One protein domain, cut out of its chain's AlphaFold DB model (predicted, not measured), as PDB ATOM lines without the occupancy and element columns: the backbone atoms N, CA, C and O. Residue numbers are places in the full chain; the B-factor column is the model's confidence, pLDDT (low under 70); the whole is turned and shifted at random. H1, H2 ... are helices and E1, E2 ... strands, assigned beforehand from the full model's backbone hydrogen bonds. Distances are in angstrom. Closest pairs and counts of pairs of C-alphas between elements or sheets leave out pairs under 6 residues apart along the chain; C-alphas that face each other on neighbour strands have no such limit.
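This is residues 9 to 93 of the 171 residues of an uncharacterized protein of Mesocestoides corti (UniProt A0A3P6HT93). Amid little regular structure stands a strongly twisted wall of parallel strands, E2 E1 E3 E4 E5, with H1 over one face; residues 23 to 28 stick out. Of 85 printed residues, 33 lie in five named strands and two named helices, a mixed class. The whole is compact, radius of gyration of the C-alphas 12.7 A, spanning 35 by 30 by 18 A.

Find E1, residues 9 to 11, from C-alpha 9 (135.744, 100.467, 142.151); next come E2, residues 30 to 32; E3, residues 43 to 46; H1, residues 52 to 60; E4, residues 64 to 69; H2, residues 81 to 84; and E5, residues 89 to 92, which ends at C-alpha 92 (127.855, 106.471, 155.093).

Between E3 and E4, N 44 and O 64 are within hydrogen-bond range, 2.9 A. H1 is on the sheet; the closest C-alphas of H1 and E4, Ala 55 and Ile 65, are 6.9 A apart. In H1 every O i to N i+4 pair is within range. E3, H1, E4 and E4, H2, E5 are strand-helix-strand units, parallel neighbours with a helix between.

The printed part has no cut; links E1 to E2 and E4 to H2 are long; residues 21 to 28 are among those with pLDDT under 70.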
ATOM      1  N   ILE A   9     136.753 100.600 141.105       88.31
ATOM      2  CA  ILE A   9     135.744 100.467 142.151       88.31
ATOM      3  C   ILE A   9     134.673  99.485 141.682       88.31
ATOM      4  O   ILE A   9     134.003  99.707 140.674       88.31
ATOM      5  N   PHE A  10     134.495  98.408 142.433       91.56
ATOM      6  CA  PHE A  10     133.366  97.501 142.291       91.56
ATOM      7  C   PHE A  10     132.292  97.845 143.320       91.56
ATOM      8  O   PHE A  10     132.604  98.030 144.492       91.56
ATOM      9  N   PHE A  11     131.029  97.855 142.902       88.81
ATOM     10  CA  PHE A  11     129.872  97.932 143.796       88.81
ATOM     11  C   PHE A  11     129.069  96.639 143.699       88.81
ATOM     12  O   PHE A  11     128.763  96.194 142.593       88.81
ATOM     13  N   ASP A  12     128.672  96.077 144.842       88.12
ATOM     14  CA  ASP A  12     127.813  94.887 144.877       88.12
ATOM     15  C   ASP A  12     126.397  95.143 144.342       88.12
ATOM     16  O   ASP A  12     125.712  94.198 143.957       88.12
ATOM     17  N   ARG A  13     125.985  96.420 144.292       81.06
ATOM     18  CA  ARG A  13     124.705  96.914 143.758       81.06
ATOM     19  C   ARG A  13     123.467  96.267 144.382       81.06
ATOM     20  O   ARG A  13     122.383  96.373 143.815       81.06
ATOM     21  N   GLN A  14     123.600  95.645 145.553       84.81
ATOM     22  CA  GLN A  14     122.456  95.050 146.249       84.81
ATOM     23  C   GLN A  14     121.504  96.137 146.759       84.81
ATOM     24  O   GLN A  14     120.287  95.994 146.660       84.81
ATOM     25  N   ILE A  15     122.058  97.252 147.235       79.50
ATOM     26  CA  ILE A  15     121.340  98.498 147.488       79.50
ATOM     27  C   ILE A  15     122.136  99.630 146.839       79.50
ATOM     28  O   ILE A  15     123.319  99.808 147.121       79.50
ATOM     29  N   MET A  16     121.494 100.399 145.959       69.81
ATOM     30  CA  MET A  16     122.104 101.577 145.341       69.81
ATOM     31  C   MET A  16     121.584 102.842 146.017       69.81
ATOM     32  O   MET A  16     120.442 103.244 145.804       69.81
ATOM     33  N   TYR A  17     122.435 103.470 146.829       68.94
ATOM     34  CA  TYR A  17     122.116 104.728 147.510       68.94
ATOM     35  C   TYR A  17     122.364 105.965 146.636       68.94
ATOM     36  O   TYR A  17     121.803 107.028 146.899       68.94
ATOM     37  N   HIS A  18     123.184 105.832 145.594       68.56
ATOM     38  CA  HIS A  18     123.440 106.873 144.605       68.56
ATOM     39  C   HIS A  18     123.774 106.259 143.234       68.56
ATOM     40  O   HIS A  18     124.148 105.083 143.151       68.56
ATOM     41  N   PRO A  19     123.670 107.038 142.142       68.81
ATOM     42  CA  PRO A  19     124.146 106.608 140.833       68.81
ATOM     43  C   PRO A  19     125.647 106.285 140.868       68.81
ATOM     44  O   PRO A  19     126.428 106.981 141.519       68.81
ATOM     45  N   THR A  20     126.062 105.238 140.153       70.94
ATOM     46  CA  THR A  20     127.479 104.915 139.910       70.94
ATOM     47  C   THR A  20     127.862 105.406 138.516       70.94
ATOM     48  O   THR A  20     128.032 104.617 137.591       70.94
ATOM     49  N   ASP A  21     127.911 106.733 138.358       68.69
ATOM     50  CA  ASP A  21     128.200 107.408 137.088       68.69
ATOM     51  C   ASP A  21     129.545 108.158 137.165       68.69
ATOM     52  O   ASP A  21     129.712 109.037 138.018       68.69
ATOM     53  N   PRO A  22     130.521 107.839 136.294       69.00
ATOM     54  CA  PRO A  22     131.797 108.545 136.258       69.00
ATOM     55  C   PRO A  22     131.684 110.023 135.842       69.00
ATOM     56  O   PRO A  22     132.597 110.785 136.160       69.00
ATOM     57  N   ALA A  23     130.597 110.458 135.189       67.44
ATOM     58  CA  ALA A  23     130.427 111.836 134.712       67.44
ATOM     59  C   ALA A  23     130.418 112.889 135.839       67.44
ATOM     60  O   ALA A  23     130.780 114.042 135.608       67.44
ATOM     61  N   GLY A  24     130.044 112.498 137.063       60.94
ATOM     62  CA  GLY A  24     130.022 113.376 138.240       60.94
ATOM     63  C   GLY A  24     131.300 113.361 139.086       60.94
ATOM     64  O   GLY A  24     131.390 114.094 140.073       60.94
ATOM     65  N   CYS A  25     132.290 112.529 138.753       61.16
ATOM     66  CA  CYS A  25     133.492 112.398 139.567       61.16
ATOM     67  C   CYS A  25     134.533 113.487 139.257       61.16
ATOM     68  O   CYS A  25     134.997 113.628 138.129       61.16
ATOM     69  N   ARG A  26     135.011 114.187 140.300       59.41
ATOM     70  CA  ARG A  26     136.142 115.137 140.196       59.41
ATOM     71  C   ARG A  26     137.449 114.473 139.729       59.41
ATOM     72  O   ARG A  26     138.301 115.140 139.150       59.41
ATOM     73  N   TYR A  27     137.616 113.181 140.007       64.62
ATOM     74  CA  TYR A  27     138.760 112.363 139.590       64.62
ATOM     75  C   TYR A  27     138.297 111.255 138.636       64.62
ATOM     76  O   TYR A  27     137.120 110.912 138.624       64.62
ATOM     77  N   LYS A  28     139.206 110.654 137.855       68.94
ATOM     78  CA  LYS A  28     138.865 109.535 136.960       68.94
ATOM     79  C   LYS A  28     138.408 108.314 137.777       68.94
ATOM     80  O   LYS A  28     139.241 107.535 138.231       68.94
ATOM     81  N   CYS A  29     137.097 108.167 137.961       71.38
ATOM     82  CA  CYS A  29     136.465 106.994 138.557       71.38
ATOM     83  C   CYS A  29     136.359 105.882 137.508       71.38
ATOM     84  O   CYS A  29     135.837 106.111 136.417       71.38
ATOM     85  N   ILE A  30     136.840 104.681 137.828       82.75
ATOM     86  CA  ILE A  30     136.670 103.498 136.978       82.75
ATOM     87  C   ILE A  30     135.778 102.521 137.731       82.75
ATOM     88  O   ILE A  30     136.215 101.931 138.714       82.75
ATOM     89  N   PHE A  31     134.539 102.347 137.281       84.69
ATOM     90  CA  PHE A  31     133.637 101.350 137.853       84.69
ATOM     91  C   PHE A  31     133.750 100.040 137.072       84.69
ATOM     92  O   PHE A  31     133.662 100.048 135.846       84.69
ATOM     93  N   ASN A  32     133.946  98.924 137.774       82.19
ATOM     94  CA  ASN A  32     133.973  97.583 137.184       82.19
ATOM     95  C   ASN A  32     132.914  96.696 137.856       82.19
ATOM     96  O   ASN A  32     132.560  96.896 139.016       82.19
ATOM     97  N   HIS A  33     132.375  95.739 137.107       82.81
ATOM     98  CA  HIS A  33     131.369  94.775 137.565       82.81
ATOM     99  C   HIS A  33     131.939  93.367 137.730       82.81
ATOM    100  O   HIS A  33     131.194  92.439 138.024       82.81
ATOM    101  N   ASP A  34     133.252  93.217 137.579       87.56
ATOM    102  CA  ASP A  34     133.959  91.968 137.799       87.56
ATOM    103  C   ASP A  34     134.929  92.102 138.984       87.56
ATOM    104  O   ASP A  34     135.931  92.822 138.920       87.56
ATOM    105  N   LYS A  35     134.617  91.400 140.081       87.88
ATOM    106  CA  LYS A  35     135.465  91.347 141.282       87.88
ATOM    107  C   LYS A  35     136.802  90.660 141.006       87.88
ATOM    108  O   LYS A  35     137.793  90.987 141.659       87.88
ATOM    109  N   GLU A  36     136.865  89.777 140.008       87.81
ATOM    110  CA  GLU A  36     138.080  89.035 139.677       87.81
ATOM    111  C   GLU A  36     139.152  89.887 139.004       87.81
ATOM    112  O   GLU A  36     140.307  89.474 138.925       87.81
ATOM    113  N   GLN A  37     138.831  91.113 138.598       87.56
ATOM    114  CA  GLN A  37     139.796  92.040 138.003       87.56
ATOM    115  C   GLN A  37     140.399  93.023 139.015       87.56
ATOM    116  O   GLN A  37     141.268  93.823 138.658       87.56
ATOM    117  N   LEU A  38     139.960  92.973 140.278       91.00
ATOM    118  CA  LEU A  38     140.421  93.892 141.316       91.00
ATOM    119  C   LEU A  38     141.806  93.491 141.837       91.00
ATOM    120  O   LEU A  38     142.065  92.334 142.171       91.00
ATOM    121  N   GLY A  39     142.715  94.452 141.930       90.00
ATOM    122  CA  GLY A  39     144.055  94.252 142.465       90.00
ATOM    123  C   GLY A  39     144.406  95.246 143.561       90.00
ATOM    124  O   GLY A  39     143.555  95.899 144.165       90.00
ATOM    125  N   LYS A  40     145.706  95.369 143.819       92.12
ATOM    126  CA  LYS A  40     146.226  96.248 144.864       92.12
ATOM    127  C   LYS A  40     145.787  97.700 144.649       92.12
ATOM    128  O   LYS A  40     146.117  98.292 143.626       92.12
ATOM    129  N   GLY A  41     145.120  98.275 145.649       84.12
ATOM    130  CA  GLY A  41     144.626  99.656 145.624       84.12
ATOM    131  C   GLY A  41     143.271  99.841 144.936       84.12
ATOM    132  O   GLY A  41     142.732 100.945 144.981       84.12
ATOM    133  N   ASP A  42     142.713  98.779 144.346       91.31
ATOM    134  CA  ASP A  42     141.328  98.762 143.885       91.31
ATOM    135  C   ASP A  42     140.382  98.549 145.083       91.31
ATOM    136  O   ASP A  42     140.801  98.183 146.188       91.31
ATOM    137  N   VAL A  43     139.094  98.813 144.880       90.69
ATOM    138  CA  VAL A  43     138.099  98.907 145.951       90.69
ATOM    139  C   VAL A  43     136.894  98.034 145.635       90.69
ATOM    140  O   VAL A  43     136.379  98.056 144.519       90.69
ATOM    141  N   VAL A  44     136.403  97.309 146.638       93.75
ATOM    142  CA  VAL A  44     135.098  96.642 146.602       93.75
ATOM    143  C   VAL A  44     134.175  97.305 147.623       93.75
ATOM    144  O   VAL A  44     134.560  97.510 148.773       93.75
ATOM    145  N   VAL A  45     132.963  97.655 147.204       90.88
ATOM    146  CA  VAL A  45     131.952  98.311 148.032       90.88
ATOM    147  C   VAL A  45     130.761  97.376 148.208       90.88
ATOM    148  O   VAL A  45     130.098  97.005 147.237       90.88
ATOM    149  N   TYR A  46     130.501  96.997 149.456       91.56
ATOM    150  CA  TYR A  46     129.350  96.195 149.853       91.56
ATOM    151  C   TYR A  46     128.285  97.075 150.498       91.56
ATOM    152  O   TYR A  46     128.602  97.884 151.365       91.56
ATOM    153  N   SER A  47     127.026  96.878 150.121       87.62
ATOM    154  CA  SER A  47     125.882  97.609 150.688       87.62
ATOM    155  C   SER A  47     125.097  96.786 151.719       87.62
ATOM    156  O   SER A  47     124.288  97.310 152.484       87.62
ATOM    157  N   VAL A  48     125.357  95.474 151.777       88.19
ATOM    158  CA  VAL A  48     124.743  94.528 152.721       88.19
ATOM    159  C   VAL A  48     125.756  93.464 153.175       88.19
ATOM    160  O   VAL A  48     126.968  93.604 153.010       88.19
ATOM    161  N   LYS A  49     125.276  92.384 153.801       90.62
ATOM    162  CA  LYS A  49     126.110  91.256 154.237       90.62
ATOM    163  C   LYS A  49     126.881  90.645 153.056       90.62
ATOM    164  O   LYS A  49     126.293  90.321 152.033       90.62
ATOM    165  N   PHE A  50     128.172  90.402 153.263       93.19
ATOM    166  CA  PHE A  50     129.090  89.762 152.314       93.19
ATOM    167  C   PHE A  50     129.817  88.555 152.929       93.19
ATOM    168  O   PHE A  50     129.800  88.380 154.151       93.19
ATOM    169  N   SER A  51     130.462  87.721 152.104       95.69
ATOM    170  CA  SER A  51     131.264  86.584 152.579       95.69
ATOM    171  C   SER A  51     132.602  87.061 153.171       95.69
ATOM    172  O   SER A  51     133.390  87.699 152.470       95.69
ATOM    173  N   PRO A  52     132.912  86.739 154.444       94.69
ATOM    174  CA  PRO A  52     134.228  87.010 155.024       94.69
ATOM    175  C   PRO A  52     135.377  86.281 154.318       94.69
ATOM    176  O   PRO A  52     136.512  86.746 154.357       94.69
ATOM    177  N   GLU A  53     135.121  85.116 153.725       96.31
ATOM    178  CA  GLU A  53     136.102  84.326 152.975       96.31
ATOM    179  C   GLU A  53     136.481  85.040 151.675       96.31
ATOM    180  O   GLU A  53     137.666  85.251 151.419       96.31
ATOM    181  N   GLU A  54     135.480  85.486 150.911       95.56
ATOM    182  CA  GLU A  54     135.683  86.281 149.695       95.56
ATOM    183  C   GLU A  54     136.429  87.583 150.013       95.56
ATOM    184  O   GLU A  54     137.446  87.890 149.391       95.56
ATOM    185  N   ALA A  55     135.986  88.313 151.043       95.25
ATOM    186  CA  ALA A  55     136.639  89.549 151.459       95.25
ATOM    187  C   ALA A  55     138.106  89.314 151.854       95.25
ATOM    188  O   ALA A  55     138.976  90.086 151.463       95.25
ATOM    189  N   ARG A  56     138.416  88.220 152.566       96.50
ATOM    190  CA  ARG A  56     139.804  87.851 152.887       96.50
ATOM    191  C   ARG A  56     140.639  87.592 151.634       96.50
ATOM    192  O   ARG A  56     141.769  88.070 151.569       96.50
ATOM    193  N   SER A  57     140.094  86.878 150.649       96.44
ATOM    194  CA  SER A  57     140.778  86.626 149.372       96.44
ATOM    195  C   SER A  57     141.071  87.928 148.614       96.44
ATOM    196  O   SER A  57     142.195  88.153 148.163       96.44
ATOM    197  N   LEU A  58     140.105  88.849 148.561       95.81
ATOM    198  CA  LEU A  58     140.285  90.177 147.965       95.81
ATOM    199  C   LEU A  58     141.357  90.996 148.703       95.81
ATOM    200  O   LEU A  58     142.248  91.569 148.071       95.81
ATOM    201  N   LYS A  59     141.357  90.985 150.041       94.44
ATOM    202  CA  LYS A  59     142.390  91.666 150.840       94.44
ATOM    203  C   LYS A  59     143.788  91.106 150.605       94.44
ATOM    204  O   LYS A  59     144.741  91.879 150.552       94.44
ATOM    205  N   GLN A  60     143.932  89.792 150.418       95.75
ATOM    206  CA  GLN A  60     145.221  89.173 150.071       95.75
ATOM    207  C   GLN A  60     145.772  89.688 148.732       95.75
ATOM    208  O   GLN A  60     146.984  89.803 148.572       95.75
ATOM    209  N   ARG A  61     144.891  90.075 147.800       94.88
ATOM    210  CA  ARG A  61     145.244  90.730 146.528       94.88
ATOM    211  C   ARG A  61     145.519  92.235 146.674       94.88
ATOM    212  O   ARG A  61     145.886  92.889 145.700       94.88
ATOM    213  N   GLY A  62     145.362  92.790 147.877       91.31
ATOM    214  CA  GLY A  62     145.539  94.210 148.184       91.31
ATOM    215  C   GLY A  62     144.326  95.088 147.861       91.31
ATOM    216  O   GLY A  62     144.488  96.306 147.765       91.31
ATOM    217  N   VAL A  63     143.148  94.489 147.667       94.38
ATOM    218  CA  VAL A  63     141.880  95.202 147.454       94.38
ATOM    219  C   VAL A  63     141.362  95.727 148.794       94.38
ATOM    220  O   VAL A  63     141.413  95.020 149.803       94.38
ATOM    221  N   LEU A  64     140.851  96.957 148.804       92.19
ATOM    222  CA  LEU A  64     140.233  97.570 149.979       92.19
ATOM    223  C   LEU A  64     138.755  97.195 150.073       92.19
ATOM    224  O   LEU A  64     138.019  97.308 149.090       92.19
ATOM    225  N   ILE A  65     138.314  96.801 151.267       93.56
ATOM    226  CA  ILE A  65     136.917  96.454 151.536       93.56
ATOM    227  C   ILE A  65     136.195  97.653 152.143       93.56
ATOM    228  O   ILE A  65     136.523  98.109 153.241       93.56
ATOM    229  N   VAL A  66     135.165  98.130 151.454       89.38
ATOM    230  CA  VAL A  66     134.327  99.246 151.890       89.38
ATOM    231  C   VAL A  66     132.922  98.739 152.159       89.38
ATOM    232  O   VAL A  66     132.377  97.951 151.389       89.38
ATOM    233  N   PHE A  67     132.324  99.208 153.247       86.38
ATOM    234  CA  PHE A  67     130.903  99.022 153.495       86.38
ATOM    235  C   PHE A  67     130.176 100.352 153.346       86.38
ATOM    236  O   PHE A  67     130.546 101.320 154.011       86.38
ATOM    237  N   GLU A  68     129.163 100.399 152.488       84.69
ATOM    238  CA  GLU A  68     128.373 101.590 152.215       84.69
ATOM    239  C   GLU A  68     126.948 101.478 152.754       84.69
ATOM    240  O   GLU A  68     126.265 100.477 152.547       84.69
ATOM    241  N   SER A  69     126.478 102.534 153.414       78.12
ATOM    242  CA  SER A  69     125.091 102.642 153.859       78.12
ATOM    243  C   SER A  69     124.563 104.065 153.727       78.12
ATOM    244  O   SER A  69     125.141 105.005 154.268       78.12
ATOM    245  N   GLY A  70     123.414 104.221 153.072       73.25
ATOM    246  CA  GLY A  70     122.628 105.457 153.126       73.25
ATOM    247  C   GLY A  70     121.862 105.643 154.442       73.25
ATOM    248  O   GLY A  70     121.341 106.720 154.728       73.25
ATOM    249  N   GLU A  71     121.789 104.589 155.254       67.75
ATOM    250  CA  GLU A  71     121.127 104.594 156.553       67.75
ATOM    251  C   GLU A  71     122.064 105.082 157.659       67.75
ATOM    252  O   GLU A  71     123.282 104.869 157.617       67.75
ATOM    253  N   CYS A  72     121.490 105.683 158.703       62.59
ATOM    254  CA  CYS A  72     122.255 106.067 159.885       62.59
ATOM    255  C   CYS A  72     122.815 104.823 160.610       62.59
ATOM    256  O   CYS A  72     122.225 103.744 160.522       62.59
ATOM    257  N   PRO A  73     123.895 104.949 161.411       58.72
ATOM    258  CA  PRO A  73     124.527 103.804 162.084       58.72
ATOM    259  C   PRO A  73     123.600 102.949 162.965       58.72
ATOM    260  O   PRO A  73     123.940 101.817 163.293       58.72
ATOM    261  N   TYR A  74     122.444 103.483 163.368       57.16
ATOM    262  CA  TYR A  74     121.431 102.758 164.136       57.16
ATOM    263  C   TYR A  74     120.531 101.855 163.270       57.16
ATOM    264  O   TYR A  74     120.037 100.845 163.760       57.16
ATOM    265  N   LEU A  75     120.310 102.221 162.004       65.81
ATOM    266  CA  LEU A  75     119.441 101.508 161.057       65.81
ATOM    267  C   LEU A  75     120.226 100.723 159.996       65.81
ATOM    268  O   LEU A  75     119.642  99.951 159.241       65.81
ATOM    269  N   MET A  76     121.544 100.910 159.951       68.31
ATOM    270  CA  MET A  76     122.444 100.190 159.062       68.31
ATOM    271  C   MET A  76     122.313  98.663 159.244       68.31
ATOM    272  O   MET A  76     122.143  98.195 160.377       68.31
ATOM    273  N   PRO A  77     122.430  97.859 158.168       72.12
ATOM    274  CA  PRO A  77     122.378  96.406 158.269       72.12
ATOM    275  C   PRO A  77     123.342  95.855 159.325       72.12
ATOM    276  O   PRO A  77     124.526  96.189 159.354       72.12
ATOM    277  N   SER A  78     122.841  94.962 160.185       78.38
ATOM    278  CA  SER A  78     123.684  94.309 161.186       78.38
ATOM    279  C   SER A  78     124.664  93.345 160.512       78.38
ATOM    280  O   SER A  78     124.263  92.391 159.833       78.38
ATOM    281  N   LEU A  79     125.955  93.592 160.725       81.88
ATOM    282  CA  LEU A  79     127.056  92.759 160.258       81.88
ATOM    283  C   LEU A  79     127.594  91.897 161.401       81.88
ATOM    284  O   LEU A  79     127.695  92.339 162.545       81.88
ATOM    285  N   LYS A  80     127.985  90.662 161.084       85.44
ATOM    286  CA  LYS A  80     128.676  89.783 162.037       85.44
ATOM    287  C   LYS A  80     130.092  90.304 162.299       85.44
ATOM    288  O   LYS A  80     130.711  90.897 161.419       85.44
ATOM    289  N   ASN A  81     130.662  89.981 163.463       84.44
ATOM    290  CA  ASN A  81     132.051  90.334 163.801       84.44
ATOM    291  C   ASN A  81     133.070  89.859 162.750       84.44
ATOM    292  O   ASN A  81     134.054  90.551 162.497       84.44
ATOM    293  N   SER A  82     132.817  88.714 162.108       88.06
ATOM    294  CA  SER A  82     133.650  88.185 161.023       88.06
ATOM    295  C   SER A  82     133.632  89.045 159.758       88.06
ATOM    296  O   SER A  82     134.613  89.048 159.030       88.06
ATOM    297  N   GLN A  83     132.549  89.777 159.499       87.44
ATOM    298  CA  GLN A  83     132.441  90.722 158.384       87.44
ATOM    299  C   GLN A  83     133.055  92.066 158.782       87.44
ATOM    300  O   GLN A  83     133.868  92.623 158.054       87.44
ATOM    301  N   LEU A  84     132.741  92.542 159.993       81.25
ATOM    302  CA  LEU A  84     133.273  93.793 160.544       81.25
ATOM    303  C   LEU A  84     134.805  93.822 160.613       81.25
ATOM    304  O   LEU A  84     135.392  94.894 160.507       81.25
ATOM    305  N   SER A  85     135.458  92.674 160.807       86.94
ATOM    306  CA  SER A  85     136.923  92.579 160.831       86.94
ATOM    307  C   SER A  85     137.575  92.689 159.450       86.94
ATOM    308  O   SER A  85     138.784  92.893 159.375       86.94
ATOM    309  N   GLN A  86     136.803  92.557 158.368       90.75
ATOM    310  CA  GLN A  86     137.321  92.667 157.003       90.75
ATOM    311  C   GLN A  86     137.202  94.079 156.434       90.75
ATOM    312  O   GLN A  86     137.951  94.406 155.521       90.75
ATOM    313  N   ILE A  87     136.316  94.915 156.977       85.81
ATOM    314  CA  ILE A  87     136.051  96.262 156.461       85.81
ATOM    315  C   ILE A  87     137.222  97.193 156.780       85.81
ATOM    316  O   ILE A  87     137.568  97.392 157.945       85.81
ATOM    317  N   ASP A  88     137.792  97.791 155.739       84.00
ATOM    318  CA  ASP A  88     138.830  98.817 155.836       84.00
ATOM    319  C   ASP A  88     138.221 100.217 155.991       84.00
ATOM    320  O   ASP A  88     138.821 101.097 156.611       84.00
ATOM    321  N   MET A  89     137.011 100.423 155.458       81.62
ATOM    322  CA  MET A  89     136.357 101.728 155.438       81.62
ATOM    323  C   MET A  89     134.832 101.614 155.485       81.62
ATOM    324  O   MET A  89     134.234 100.796 154.789       81.62
ATOM    325  N   PHE A  90     134.193 102.479 156.269       78.00
ATOM    326  CA  PHE A  90     132.745 102.666 156.237       78.00
ATOM    327  C   PHE A  90     132.428 103.950 155.479       78.00
ATOM    328  O   PHE A  90     132.839 105.029 155.906       78.00
ATOM    329  N   ASN A  91     131.691 103.827 154.379       73.94
ATOM    330  CA  ASN A  91     131.071 104.954 153.708       73.94
ATOM    331  C   ASN A  91     129.627 105.073 154.192       73.94
ATOM    332  O   ASN A  91     128.855 104.119 154.146       73.94
ATOM    333  N   THR A  92     129.243 106.236 154.690       66.88
ATOM    334  CA  THR A  92     127.855 106.471 155.093       66.88
ATOM    335  C   THR A  92     127.419 107.798 154.525       66.88
ATOM    336  O   THR A  92     128.040 108.828 154.788       66.88
ATOM    337  N   TYR A  93     126.391 107.758 153.687       60.50
ATOM    338  CA  TYR A  93     126.032 108.870 152.822       60.50
ATOM    339  C   TYR A  93     124.606 109.327 153.100       60.50
ATOM    340  O   TYR A  93     123.678 108.531 153.080       60.50
TER     341      TYR A  93